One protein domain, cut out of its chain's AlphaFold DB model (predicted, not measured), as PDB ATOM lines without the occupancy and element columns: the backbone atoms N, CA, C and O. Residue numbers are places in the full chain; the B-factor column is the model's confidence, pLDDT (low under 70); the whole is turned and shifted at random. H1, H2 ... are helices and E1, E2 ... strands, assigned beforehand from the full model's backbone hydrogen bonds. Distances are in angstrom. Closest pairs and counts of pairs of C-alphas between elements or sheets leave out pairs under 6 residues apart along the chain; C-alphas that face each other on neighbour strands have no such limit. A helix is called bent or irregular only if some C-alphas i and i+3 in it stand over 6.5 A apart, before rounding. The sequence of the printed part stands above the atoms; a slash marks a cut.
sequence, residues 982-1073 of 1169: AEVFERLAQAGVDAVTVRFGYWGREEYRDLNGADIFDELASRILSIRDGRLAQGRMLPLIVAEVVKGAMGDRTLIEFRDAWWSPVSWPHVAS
ATOM      1  N   ALA A 982      10.971  -8.812  46.223       95.81
ATOM      2  CA  ALA A 982      10.616  -9.021  47.630       95.81
ATOM      3  C   ALA A 982       9.144  -8.669  47.930       95.81
ATOM      4  O   ALA A 982       8.492  -9.362  48.706       95.81
ATOM      5  N   GLU A 983       8.603  -7.636  47.275       96.88
ATOM      6  CA  GLU A 983       7.195  -7.234  47.393       96.88
ATOM      7  C   GLU A 983       6.251  -8.295  46.814       96.88
ATOM      8  O   GLU A 983       5.297  -8.711  47.473       96.88
ATOM      9  N   VAL A 984       6.549  -8.790  45.606       97.56
ATOM     10  CA  VAL A 984       5.783  -9.874  44.971       97.56
ATOM     11  C   VAL A 984       5.821 -11.133  45.837       97.56
ATOM     12  O   VAL A 984       4.786 -11.762  46.046       97.56
ATOM     13  N   PHE A 985       6.990 -11.479  46.384       97.06
ATOM     14  CA  PHE A 985       7.143 -12.633  47.268       97.06
ATOM     15  C   PHE A 985       6.333 -12.492  48.563       97.06
ATOM     16  O   PHE A 985       5.675 -13.442  48.986       97.06
ATOM     17  N   GLU A 986       6.319 -11.311  49.186       96.25
ATOM     18  CA  GLU A 986       5.507 -11.091  50.384       96.25
ATOM     19  C   GLU A 986       4.003 -11.152  50.073       96.25
ATOM     20  O   GLU A 986       3.244 -11.717  50.858       96.25
ATOM     21  N   ARG A 987       3.563 -10.678  48.900       96.56
ATOM     22  CA  ARG A 987       2.165 -10.839  48.469       96.56
ATOM     23  C   ARG A 987       1.796 -12.310  48.234       96.56
ATOM     24  O   ARG A 987       0.714 -12.725  48.637       96.56
ATOM     25  N   LEU A 988       2.697 -13.118  47.665       97.00
ATOM     26  CA  LEU A 988       2.529 -14.580  47.569       97.00
ATOM     27  C   LEU A 988       2.400 -15.224  48.961       97.00
ATOM     28  O   LEU A 988       1.546 -16.086  49.169       97.00
ATOM     29  N   ALA A 989       3.209 -14.778  49.926       93.81
ATOM     30  CA  ALA A 989       3.143 -15.248  51.308       93.81
ATOM     31  C   ALA A 989       1.802 -14.923  51.978       93.81
ATOM     32  O   ALA A 989       1.237 -15.768  52.670       93.81
ATOM     33  N   GLN A 990       1.283 -13.713  51.767       94.38
ATOM     34  CA  GLN A 990      -0.014 -13.277  52.295       94.38
ATOM     35  C   GLN A 990      -1.184 -14.027  51.654       94.38
ATOM     36  O   GLN A 990      -2.142 -14.361  52.346       94.38
ATOM     37  N   ALA A 991      -1.075 -14.351  50.365       94.62
ATOM     38  CA  ALA A 991      -2.051 -15.164  49.646       94.62
ATOM     39  C   ALA A 991      -2.009 -16.657  50.032       94.62
ATOM     40  O   ALA A 991      -2.773 -17.455  49.496       94.62
ATOM     41  N   GLY A 992      -1.124 -17.061  50.951       92.19
ATOM     42  CA  GLY A 992      -1.041 -18.434  51.449       92.19
ATOM     43  C   GLY A 992      -0.413 -19.421  50.465       92.19
ATOM     44  O   GLY A 992      -0.712 -20.610  50.543       92.19
ATOM     45  N   VAL A 993       0.426 -18.959  49.533       95.06
ATOM     46  CA  VAL A 993       1.178 -19.846  48.632       95.06
ATOM     47  C   VAL A 993       2.143 -20.716  49.438       95.06
ATOM     48  O   VAL A 993       2.847 -20.229  50.320       95.06
ATOM     49  N   ASP A 994       2.190 -22.013  49.133       92.06
ATOM     50  CA  ASP A 994       2.979 -22.975  49.905       92.06
ATOM     51  C   ASP A 994       4.423 -23.058  49.396       92.06
ATOM     52  O   ASP A 994       5.359 -23.177  50.189       92.06
ATOM     53  N   ALA A 995       4.626 -22.958  48.079       93.50
ATOM     54  CA  ALA A 995       5.947 -22.999  47.459       93.50
ATOM     55  C   ALA A 995       6.075 -22.042  46.265       93.50
ATOM     56  O   ALA A 995       5.132 -21.830  45.501       93.50
ATOM     57  N   VAL A 996       7.276 -21.491  46.088       97.00
ATOM     58  CA  VAL A 996       7.669 -20.709  44.912       97.00
ATOM     59  C   VAL A 996       8.889 -21.373  44.292       97.00
ATOM     60  O   VAL A 996       9.974 -21.362  44.871       97.00
ATOM     61  N   THR A 997       8.708 -21.962  43.115       96.50
ATOM     62  CA  THR A 997       9.778 -22.615  42.359       96.50
ATOM     63  C   THR A 997      10.441 -21.621  41.409       96.50
ATOM     64  O   THR A 997       9.804 -21.147  40.465       96.50
ATOM     65  N   VAL A 998      11.724 -21.333  41.627       96.75
ATOM     66  CA  VAL A 998      12.537 -20.461  40.768       96.75
ATOM     67  C   VAL A 998      13.416 -21.319  39.865       96.75
ATOM     68  O   VAL A 998      14.262 -22.068  40.347       96.75
ATOM     69  N   ARG A 999      13.215 -21.213  38.551       94.56
ATOM     70  CA  ARG A 999      13.869 -22.058  37.544       94.56
ATOM     71  C   ARG A 999      15.141 -21.397  37.022       94.56
ATOM     72  O   ARG A 999      15.074 -20.532  36.154       94.56
ATOM     73  N   PHE A1000      16.291 -21.836  37.521       93.38
ATOM     74  CA  PHE A1000      17.602 -21.357  37.072       93.38
ATOM     75  C   PHE A1000      18.099 -22.099  35.823       93.38
ATOM     76  O   PHE A1000      18.793 -21.526  34.984       93.38
ATOM     77  N   GLY A1001      17.728 -23.372  35.669       92.06
ATOM     78  CA  GLY A1001      18.305 -24.227  34.634       92.06
ATOM     79  C   GLY A1001      19.658 -24.773  35.086       92.06
ATOM     80  O   GLY A1001      19.678 -25.836  35.686       92.06
ATOM     81  N   TYR A1002      20.766 -24.065  34.875       92.69
ATOM     82  CA  TYR A1002      22.064 -24.436  35.460       92.69
ATOM     83  C   TYR A1002      22.487 -23.434  36.537       92.69
ATOM     84  O   TYR A1002      22.082 -22.270  36.508       92.69
ATOM     85  N   TRP A1003      23.270 -23.912  37.506       92.81
ATOM     86  CA  TRP A1003      23.895 -23.074  38.526       92.81
ATOM     87  C   TRP A1003      25.284 -22.639  38.056       92.81
ATOM     88  O   TRP A1003      26.011 -23.459  37.504       92.81
ATOM     89  N   GLY A1004      25.643 -21.377  38.287       92.25
ATOM     90  CA  GLY A1004      26.891 -20.783  37.807       92.25
ATOM     91  C   GLY A1004      26.650 -19.803  36.661       92.25
ATOM     92  O   GLY A1004      25.753 -19.985  35.838       92.25
ATOM     93  N   ARG A1005      27.419 -18.711  36.630       93.31
ATOM     94  CA  ARG A1005      27.213 -17.619  35.671       93.31
ATOM     95  C   ARG A1005      27.414 -18.067  34.223       93.31
ATOM     96  O   ARG A1005      26.608 -17.711  33.364       93.31
ATOM     97  N   GLU A1006      28.479 -18.822  33.960       92.25
ATOM     98  CA  GLU A1006      28.805 -19.319  32.619       92.25
ATOM     99  C   GLU A1006      27.755 -20.330  32.155       92.25
ATOM    100  O   GLU A1006      27.142 -20.149  31.104       92.25
ATOM    101  N   GLU A1007      27.454 -21.321  32.991       91.88
ATOM    102  CA  GLU A1007      26.480 -22.367  32.705       91.88
ATOM    103  C   GLU A1007      25.067 -21.796  32.511       91.88
ATOM    104  O   GLU A1007      24.348 -22.206  31.596       91.88
ATOM    105  N   TYR A1008      24.662 -20.825  33.338       92.88
ATOM    106  CA  TYR A1008      23.374 -20.144  33.208       92.88
ATOM    107  C   TYR A1008      23.287 -19.352  31.906       92.88
ATOM    108  O   TYR A1008      22.270 -19.443  31.214       92.88
ATOM    109  N   ARG A1009      24.327 -18.575  31.566       92.50
ATOM    110  CA  ARG A1009      24.368 -17.776  30.335       92.50
ATOM    111  C   ARG A1009      24.296 -18.668  29.106       92.50
ATOM    112  O   ARG A1009      23.526 -18.372  28.197       92.50
ATOM    113  N   ASP A1010      25.051 -19.757  29.094       88.19
ATOM    114  CA  ASP A1010      25.110 -20.673  27.959       88.19
ATOM    115  C   ASP A1010      23.786 -21.439  27.779       88.19
ATOM    116  O   ASP A1010      23.361 -21.688  26.650       88.19
ATOM    117  N   LEU A1011      23.080 -21.749  28.874       88.88
ATOM    118  CA  LEU A1011      21.780 -22.426  28.823       88.88
ATOM    119  C   LEU A1011      20.603 -21.491  28.493       88.88
ATOM    120  O   LEU A1011      19.692 -21.886  27.760       88.88
ATOM    121  N   ASN A1012      20.578 -20.291  29.083       87.31
ATOM    122  CA  ASN A1012      19.444 -19.361  29.021       87.31
ATOM    123  C   ASN A1012      19.623 -18.245  27.978       87.31
ATOM    124  O   ASN A1012      18.645 -17.580  27.638       87.31
ATOM    125  N   GLY A1013      20.844 -18.009  27.493       86.31
ATOM    126  CA  GLY A1013      21.176 -16.909  26.582       86.31
ATOM    127  C   GLY A1013      21.220 -15.523  27.241       86.31
ATOM    128  O   GLY A1013      21.199 -14.520  26.531       86.31
ATOM    129  N   ALA A1014      21.260 -15.444  28.577       88.19
ATOM    130  CA  ALA A1014      21.211 -14.193  29.338       88.19
ATOM    131  C   ALA A1014      22.262 -14.158  30.462       88.19
ATOM    132  O   ALA A1014      22.413 -15.126  31.202       88.19
ATOM    133  N   ASP A1015      22.950 -13.026  30.633       93.06
ATOM    134  CA  ASP A1015      23.989 -12.826  31.660       93.06
ATOM    135  C   ASP A1015      23.436 -12.071  32.886       93.06
ATOM    136  O   ASP A1015      23.892 -10.981  33.223       93.06
ATOM    137  N   ILE A1016      22.387 -12.621  33.511       94.25
ATOM    138  CA  ILE A1016      21.693 -12.024  34.675       94.25
ATOM    139  C   ILE A1016      21.791 -12.878  35.950       94.25
ATOM    140  O   ILE A1016      21.116 -12.593  36.941       94.25
ATOM    141  N   PHE A1017      22.597 -13.944  35.924       94.56
ATOM    142  CA  PHE A1017      22.667 -14.936  37.000       94.56
ATOM    143  C   PHE A1017      23.006 -14.307  38.357       94.56
ATOM    144  O   PHE A1017      22.264 -14.515  39.312       94.56
ATOM    145  N   ASP A1018      24.071 -13.500  38.425       94.88
ATOM    146  CA  ASP A1018      24.549 -12.898  39.678       94.88
ATOM    147  C   ASP A1018      23.470 -12.010  40.330       94.88
ATOM    148  O   ASP A1018      23.216 -12.102  41.533       94.88
ATOM    149  N   GLU A1019      22.780 -11.188  39.527       95.25
ATOM    150  CA  GLU A1019      21.689 -10.322  39.993       95.25
ATOM    151  C   GLU A1019      20.498 -11.148  40.499       95.25
ATOM    152  O   GLU A1019      19.990 -10.911  41.600       95.25
ATOM    153  N   LEU A1020      20.058 -12.133  39.709       94.44
ATOM    154  CA  LEU A1020      18.925 -12.988  40.050       94.44
ATOM    155  C   LEU A1020      19.216 -13.801  41.317       94.44
ATOM    156  O   LEU A1020      18.419 -13.773  42.254       94.44
ATOM    157  N   ALA A1021      20.358 -14.488  41.372       94.38
ATOM    158  CA  ALA A1021      20.771 -15.282  42.521       94.38
ATOM    159  C   ALA A1021      20.858 -14.410  43.780       94.38
ATOM    160  O   ALA A1021      20.230 -14.738  44.787       94.38
ATOM    161  N   SER A1022      21.531 -13.254  43.713       95.00
ATOM    162  CA  SER A1022      21.632 -12.333  44.851       95.00
ATOM    163  C   SER A1022      20.263 -11.843  45.333       95.00
ATOM    164  O   SER A1022      20.039 -11.757  46.543       95.00
ATOM    165  N   ARG A1023      19.337 -11.530  44.417       96.00
ATOM    166  CA  ARG A1023      17.981 -11.091  44.772       96.00
ATOM    167  C   ARG A1023      17.213 -12.184  45.507       96.00
ATOM    168  O   ARG A1023      16.634 -11.914  46.559       96.00
ATOM    169  N   ILE A1024      17.206 -13.411  44.985       95.75
ATOM    170  CA  ILE A1024      16.452 -14.509  45.606       95.75
ATOM    171  C   ILE A1024      17.087 -14.942  46.936       95.75
ATOM    172  O   ILE A1024      16.357 -15.192  47.897       95.75
ATOM    173  N   LEU A1025      18.421 -14.957  47.040       94.12
ATOM    174  CA  LEU A1025      19.123 -15.215  48.303       94.12
ATOM    175  C   LEU A1025      18.783 -14.156  49.361       94.12
ATOM    176  O   LEU A1025      18.492 -14.506  50.500       94.12
ATOM    177  N   SER A1026      18.706 -12.876  48.983       94.69
ATOM    178  CA  SER A1026      18.290 -11.811  49.905       94.69
ATOM    179  C   SER A1026      16.850 -11.990  50.405       94.69
ATOM    180  O   SER A1026      16.592 -11.820  51.598       94.69
ATOM    181  N   ILE A1027      15.919 -12.393  49.528       95.31
ATOM    182  CA  ILE A1027      14.541 -12.728  49.927       95.31
ATOM    183  C   ILE A1027      14.560 -13.884  50.933       95.31
ATOM    184  O   ILE A1027      13.965 -13.768  52.005       95.31
ATOM    185  N   ARG A1028      15.271 -14.972  50.616       92.62
ATOM    186  CA  ARG A1028      15.420 -16.146  51.485       92.62
ATOM    187  C   ARG A1028      15.952 -15.766  52.867       92.62
ATOM    188  O   ARG A1028      15.338 -16.116  53.872       92.62
ATOM    189  N   ASP A1029      17.061 -15.038  52.923       91.12
ATOM    190  CA  ASP A1029      17.718 -14.671  54.179       91.12
ATOM    191  C   ASP A1029      16.819 -13.761  55.029       91.12
ATOM    192  O   ASP A1029      16.716 -13.936  56.245       91.12
ATOM    193  N   GLY A1030      16.072 -12.859  54.383       91.00
ATOM    194  CA  GLY A1030      15.041 -12.056  55.036       91.00
ATOM    195  C   GLY A1030      13.921 -12.897  55.664       91.00
ATOM    196  O   GLY A1030      13.487 -12.601  56.777       91.00
ATOM    197  N   ARG A1031      13.472 -13.974  55.000       87.38
ATOM    198  CA  ARG A1031      12.468 -14.910  55.553       87.38
ATOM    199  C   ARG A1031      12.993 -15.681  56.749       87.38
ATOM    200  O   ARG A1031      12.293 -15.791  57.758       87.38
ATOM    201  N   LEU A1032      14.221 -16.181  56.637       83.81
ATOM    202  CA  LEU A1032      14.878 -16.922  57.704       83.81
ATOM    203  C   LEU A1032      14.999 -16.059  58.966       83.81
ATOM    204  O   LEU A1032      14.617 -16.502  60.046       83.81
ATOM    205  N   ALA A1033      15.422 -14.799  58.821       84.50
ATOM    206  CA  ALA A1033      15.527 -13.847  59.930       84.50
ATOM    207  C   ALA A1033      14.177 -13.531  60.606       84.50
ATOM    208  O   ALA A1033      14.139 -13.204  61.790       84.50
ATOM    209  N   GLN A1034      13.064 -13.640  59.874       84.00
ATOM    210  CA  GLN A1034      11.706 -13.432  60.394       84.00
ATOM    211  C   GLN A1034      11.085 -14.695  61.017       84.00
ATOM    212  O   GLN A1034       9.969 -14.621  61.530       84.00
ATOM    213  N   GLY A1035      11.746 -15.857  60.933       75.50
ATOM    214  CA  GLY A1035      11.193 -17.135  61.394       75.50
ATOM    215  C   GLY A1035       9.965 -17.607  60.602       75.50
ATOM    216  O   GLY A1035       9.171 -18.400  61.106       75.50
ATOM    217  N   ARG A1036       9.763 -17.113  59.371       79.38
ATOM    218  CA  ARG A1036       8.602 -17.458  58.532       79.38
ATOM    219  C   ARG A1036       8.984 -18.511  57.492       79.38
ATOM    220  O   ARG A1036       9.689 -18.200  56.536       79.38
ATOM    221  N   MET A1037       8.466 -19.730  57.652       78.06
ATOM    222  CA  MET A1037       8.803 -20.876  56.793       78.06
ATOM    223  C   MET A1037       8.176 -20.853  55.394       78.06
ATOM    224  O   MET A1037       8.816 -21.285  54.442       78.06
ATOM    225  N   LEU A1038       6.928 -20.389  55.263       86.31
ATOM    226  CA  LEU A1038       6.197 -20.403  53.992       86.31
ATOM    227  C   LEU A1038       6.105 -19.002  53.369       86.31
ATOM    228  O   LEU A1038       6.042 -18.018  54.119       86.31
ATOM    229  N   PRO A1039       6.054 -18.884  52.030       91.62
ATOM    230  CA  PRO A1039       6.220 -19.951  51.044       91.62
ATOM    231  C   PRO A1039       7.653 -20.488  51.049       91.62
ATOM    232  O   PRO A1039       8.599 -19.725  51.244       91.62
ATOM    233  N   LEU A1040       7.814 -21.785  50.801       89.88
ATOM    234  CA  LEU A1040       9.136 -22.377  50.622       89.88
ATOM    235  C   LEU A1040       9.731 -21.935  49.278       89.88
ATOM    236  O   LEU A1040       9.067 -22.040  48.245       89.88
ATOM    237  N   ILE A1041      10.990 -21.492  49.264       93.81
ATOM    238  CA  ILE A1041      11.695 -21.171  48.013       93.81
ATOM    239  C   ILE A1041      12.328 -22.446  47.455       93.81
ATOM    240  O   ILE A1041      13.307 -22.946  48.006       93.81
ATOM    241  N   VAL A1042      11.797 -22.969  46.353       93.88
ATOM    242  CA  VAL A1042      12.352 -24.137  45.658       93.88
ATOM    243  C   VAL A1042      13.242 -23.644  44.517       93.88
ATOM    244  O   VAL A1042      12.745 -23.201  43.485       93.88
ATOM    245  N   ALA A1043      14.560 -23.686  44.690       94.88
ATOM    246  CA  ALA A1043      15.478 -23.374  43.599       94.88
ATOM    247  C   ALA A1043      15.597 -24.606  42.700       94.88
ATOM    248  O   ALA A1043      15.955 -25.674  43.180       94.88
ATOM    249  N   GLU A1044      15.264 -24.476  41.418       94.44
ATOM    250  CA  GLU A1044      15.256 -25.579  40.460       94.44
ATOM    251  C   GLU A1044      16.375 -25.419  39.428       94.44
ATOM    252  O   GLU A1044      16.399 -24.459  38.649       94.44
ATOM    253  N   VAL A1045      17.267 -26.405  39.396       94.19
ATOM    254  CA  VAL A1045      18.244 -26.629  38.323       94.19
ATOM    255  C   VAL A1045      17.916 -27.932  37.595       94.19
ATOM    256  O   VAL A1045      17.110 -28.721  38.075       94.19
ATOM    257  N   VAL A1046      18.511 -28.170  36.436       90.50
ATOM    258  CA  VAL A1046      18.339 -29.383  35.635       90.50
ATOM    259  C   VAL A1046      19.672 -30.113  35.575       90.50
ATOM    260  O   VAL A1046      20.707 -29.493  35.340       90.50
ATOM    261  N   LYS A1047      19.656 -31.433  35.765       87.44
ATOM    262  CA  LYS A1047      20.866 -32.252  35.628       87.44
ATOM    263  C   LYS A1047      21.247 -32.419  34.159       87.44
ATOM    264  O   LYS A1047      20.423 -32.857  33.362       87.44
ATOM    265  N   GLY A1048      22.482 -32.107  33.795       85.69
ATOM    266  CA  GLY A1048      22.972 -32.185  32.421       85.69
ATOM    267  C   GLY A1048      24.481 -31.981  32.371       85.69
ATOM    268  O   GLY A1048      25.063 -31.492  33.334       85.69
ATOM    269  N   ALA A1049      25.111 -32.329  31.248       78.56
ATOM    270  CA  ALA A1049      26.573 -32.423  31.144       78.56
ATOM    271  C   ALA A1049      27.353 -31.197  31.672       78.56
ATOM    272  O   ALA A1049      28.399 -31.359  32.294       78.56
ATOM    273  N   MET A1050      26.856 -29.973  31.446       79.19
ATOM    274  CA  MET A1050      27.471 -28.754  31.997       79.19
ATOM    275  C   MET A1050      27.044 -28.482  33.443       79.19
ATOM    276  O   MET A1050      27.893 -28.189  34.279       79.19
ATOM    277  N   GLY A1051      25.747 -28.616  33.742       83.19
ATOM    278  CA  GLY A1051      25.189 -28.343  35.068       83.19
ATOM    279  C   GLY A1051      25.697 -29.278  36.168       83.19
ATOM    280  O   GLY A1051      25.722 -28.874  37.325       83.19
ATOM    281  N   ASP A1052      26.149 -30.490  35.821       83.94
ATOM    282  CA  ASP A1052      26.701 -31.465  36.772       83.94
ATOM    283  C   ASP A1052      27.855 -30.862  37.598       83.94
ATOM    284  O   ASP A1052      27.906 -31.041  38.816       83.94
ATOM    285  N   ARG A1053      28.716 -30.048  36.970       81.88
ATOM    286  CA  ARG A1053      29.926 -29.464  37.583       81.88
ATOM    287  C   ARG A1053      29.653 -28.602  38.813       81.88
ATOM    288  O   ARG A1053      30.509 -28.513  39.689       81.88
ATOM    289  N   THR A1054      28.482 -27.978  38.879       87.69
ATOM    290  CA  THR A1054      28.130 -26.991  39.905       87.69
ATOM    291  C   THR A1054      27.042 -27.488  40.861       87.69
ATOM    292  O   THR A1054      26.639 -26.751  41.758       87.69
ATOM    293  N   LEU A1055      26.586 -28.747  40.746       88.62
ATOM    294  CA  LEU A1055      25.494 -29.294  41.573       88.62
ATOM    295  C   LEU A1055      25.789 -29.265  43.078       88.62
ATOM    296  O   LEU A1055      24.889 -29.050  43.889       88.62
ATOM    297  N   ILE A1056      27.040 -29.506  43.457       85.56
ATOM    298  CA  ILE A1056      27.450 -29.572  44.865       85.56
ATOM    299  C   ILE A1056      27.445 -28.169  45.468       85.56
ATOM    300  O   ILE A1056      26.797 -27.949  46.489       85.56
ATOM    301  N   GLU A1057      28.067 -27.214  44.771       86.56
ATOM    302  CA  GLU A1057      28.036 -25.794  45.128       86.56
ATOM    303  C   GLU A1057      26.593 -25.276  45.216       86.56
ATOM    304  O   GLU A1057      26.219 -24.621  46.187       86.56
ATOM    305  N   PHE A1058      25.756 -25.635  44.241       91.06
ATOM    306  CA  PHE A1058      24.335 -25.318  44.235       91.06
ATOM    307  C   PHE A1058      23.622 -25.827  45.495       91.06
ATOM    308  O   PHE A1058      22.936 -25.053  46.165       91.06
ATOM    309  N   ARG A1059      23.770 -27.110  45.859       87.38
ATOM    310  CA  ARG A1059      23.108 -27.646  47.064       87.38
ATOM    311  C   ARG A1059      23.564 -26.901  48.309       87.38
ATOM    312  O   ARG A1059      22.711 -26.528  49.116       87.38
ATOM    313  N   ASP A1060      24.866 -26.682  48.462       84.31
ATOM    314  CA  ASP A1060      25.426 -26.026  49.646       84.31
ATOM    315  C   ASP A1060      24.949 -24.570  49.763       84.31
ATOM    316  O   ASP A1060      24.644 -24.103  50.860       84.31
ATOM    317  N   ALA A1061      24.776 -23.877  48.633       84.44
ATOM    318  CA  ALA A1061      24.258 -22.515  48.598       84.44
ATOM    319  C   ALA A1061      22.768 -22.410  48.970       84.44
ATOM    320  O   ALA A1061      22.356 -21.382  49.510       84.44
ATOM    321  N   TRP A1062      21.946 -23.428  48.682       86.06
ATOM    322  CA  TRP A1062      20.476 -23.348  48.765       86.06
ATOM    323  C   TRP A1062      19.829 -24.135  49.900       86.06
ATOM    324  O   TRP A1062      18.632 -23.967  50.152       86.06
ATOM    325  N   TRP A1063      20.575 -24.982  50.595       82.44
ATOM    326  CA  TRP A1063      20.048 -25.774  51.700       82.44
ATOM    327  C   TRP A1063      19.752 -24.914  52.948       82.44
ATOM    328  O   TRP A1063      20.676 -24.429  53.596       82.44
ATOM    329  N   SER A1064      18.472 -24.724  53.320       78.75
ATOM    330  CA  SER A1064      18.082 -23.997  54.548       78.75
ATOM    331  C   SER A1064      16.652 -24.323  55.035       78.75
ATOM    332  O   SER A1064      15.860 -24.866  54.266       78.75
ATOM    333  N   PRO A1065      16.250 -23.914  56.259       74.31
ATOM    334  CA  PRO A1065      14.872 -24.052  56.753       74.31
ATOM    335  C   PRO A1065      13.793 -23.244  56.015       74.31
ATOM    336  O   PRO A1065      12.613 -23.447  56.284       74.31
ATOM    337  N   VAL A1066      14.136 -22.379  55.057       82.88
ATOM    338  CA  VAL A1066      13.152 -21.624  54.246       82.88
ATOM    339  C   VAL A1066      13.340 -21.813  52.732       82.88
ATOM    340  O   VAL A1066      12.655 -21.177  51.928       82.88
ATOM    341  N   SER A1067      14.249 -22.702  52.320       87.88
ATOM    342  CA  SER A1067      14.515 -23.016  50.912       87.88
ATOM    343  C   SER A1067      14.809 -24.497  50.678       87.88
ATOM    344  O   SER A1067      15.142 -25.236  51.599       87.88
ATOM    345  N   TRP A1068      14.686 -24.942  49.429       87.62
ATOM    346  CA  TRP A1068      14.952 -26.319  49.030       87.62
ATOM    347  C   TRP A1068      15.661 -26.385  47.669       87.62
ATOM    348  O   TRP A1068      15.129 -25.844  46.694       87.62
ATOM    349  N   PRO A1069      16.833 -27.043  47.573       90.56
ATOM    350  CA  PRO A1069      17.498 -27.293  46.299       90.56
ATOM    351  C   PRO A1069      16.828 -28.457  45.555       90.56
ATOM    352  O   PRO A1069      16.875 -29.609  45.986       90.56
ATOM    353  N   HIS A1070      16.226 -28.162  44.405       91.50
ATOM    354  CA  HIS A1070      15.618 -29.140  43.509       91.50
ATOM    355  C   HIS A1070      16.459 -29.302  42.236       91.50
ATOM    356  O   HIS A1070      16.774 -28.329  41.557       91.50
ATOM    357  N   VAL A1071      16.803 -30.541  41.893       91.06
ATOM    358  CA  VAL A1071      17.516 -30.887  40.661       91.06
ATOM    359  C   VAL A1071      16.556 -31.660  39.769       91.06
ATOM    360  O   VAL A1071      16.406 -32.862  39.914       91.06
ATOM    361  N   ALA A1072      15.862 -31.007  38.851       89.12
ATOM    362  CA  ALA A1072      14.963 -31.683  37.928       89.12
ATOM    363  C   ALA A1072      15.728 -32.603  36.958       89.12
ATOM    364  O   ALA A1072      16.835 -32.291  36.504       89.12
ATOM    365  N   SER A1073      15.107 -33.724  36.586       85.44
ATOM    366  CA  SER A1073      15.623 -34.575  35.514       85.44
ATOM    367  C   SER A1073      15.588 -33.831  34.178       85.44
ATOM    368  O   SER A1073      14.632 -33.106  33.885       85.44
TER     369      SER A1073
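This is residues 982 to 1073 of the 1169 residues of the protein "DUF115 domain-containing protein" of Planctomycetaceae bacterium (UniProt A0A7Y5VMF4). A small, strongly twisted sheet of three parallel strands is covered on one face by two helices, H3 and H4, which run along the strands, while two shorter helices sit towards the opposite ends of this slab: H1 near the start of E1 and H2 beyond its end. The printed part has 92 residues with four named helices and three named strands, in the order H1, E1, H2, H3, E2, H4, E3. The sheet's order is E1, E2, E3, and the class is mixed, helices and strands. The whole is compact, with a radius of gyration of the C-alphas of 13.2 A, yet elongated in outline, spanning 38 by 22 by 20 A.

H1, residues 982 to 990, only grazes the sheet with residues 985 to 989. E1, residues 995 to 1001, is an edge strand. H2, residues 1005 to 1012, also only grazes the sheet, with residues 1007 to 1012. H3, residues 1017 to 1033, touches H2 with residues 1017 to 1018 alone; the closest C-alphas, of Arg 1005 and Phe 1017, are 5.4 A apart, and the lines are about perpendicular at 74 degrees. H1 and H3 are close but not clearly touching, the closest C-alphas, of Ala 982 and Ile 1027, being 5.9 A apart. E2, residues 1040 to 1046, is the inner strand, parallel to E1 at 24 degrees, with N 998 and O 1042 at 2.8 A within hydrogen-bond range. H3 is on the sheet at a height of 9.7 A, over E2 and only just over E1, where 3 of its C-alphas fall; it runs along the strands, at 19 degrees to E2 on the local plane. H4, residues 1051 to 1062, is on the same face as H3 at a height of 8.6 A. E3, residues 1067 to 1072, is the other edge strand, parallel to E2 at 26 degrees, with N 1070 and O 1043 at 2.8 A within hydrogen-bond range. H4 lies over E3 and runs along it, at 6 degrees on the local plane; the closest C-alphas, of Trp 1062 and Pro 1069, are 5.5 A apart. H3 and H4 are only just apart, their closest C-alphas being 8.3 A from each other. E1, H2, H3, E2 and E2, H4, E3 are strand-helix-strand units, parallel neighbour strands joined through helices, both with right-handed crossovers. Each O i to N i+4 pair is within hydrogen-bond range in H1, H2 and H3, against 5 of 8 in H4.

H1 begins at C-alpha 982 (10.616, -9.021, 47.630). E1 is 17.9 A long from first to last C-alpha and E2 18.9 A. H3, the longest helix, measures 24.0 A, from C-alpha 1017 (22.667, -14.936, 37.000). H4 measures 15.3 A and is irregular, with C-alphas 1053 and 1056 7.7 A apart. E3 measures 15.6 A and ends at C-alpha 1072 (14.963, -31.683, 37.928).

The two C-alphas farthest apart, of Gln 990 and Ala 1049, are 39.0 A from each other. The printed part has no cut. The link from H3 to E2 is short, and the other five are tight. The mean pLDDT of the printed part is 90.2, and no printed residue is under 70.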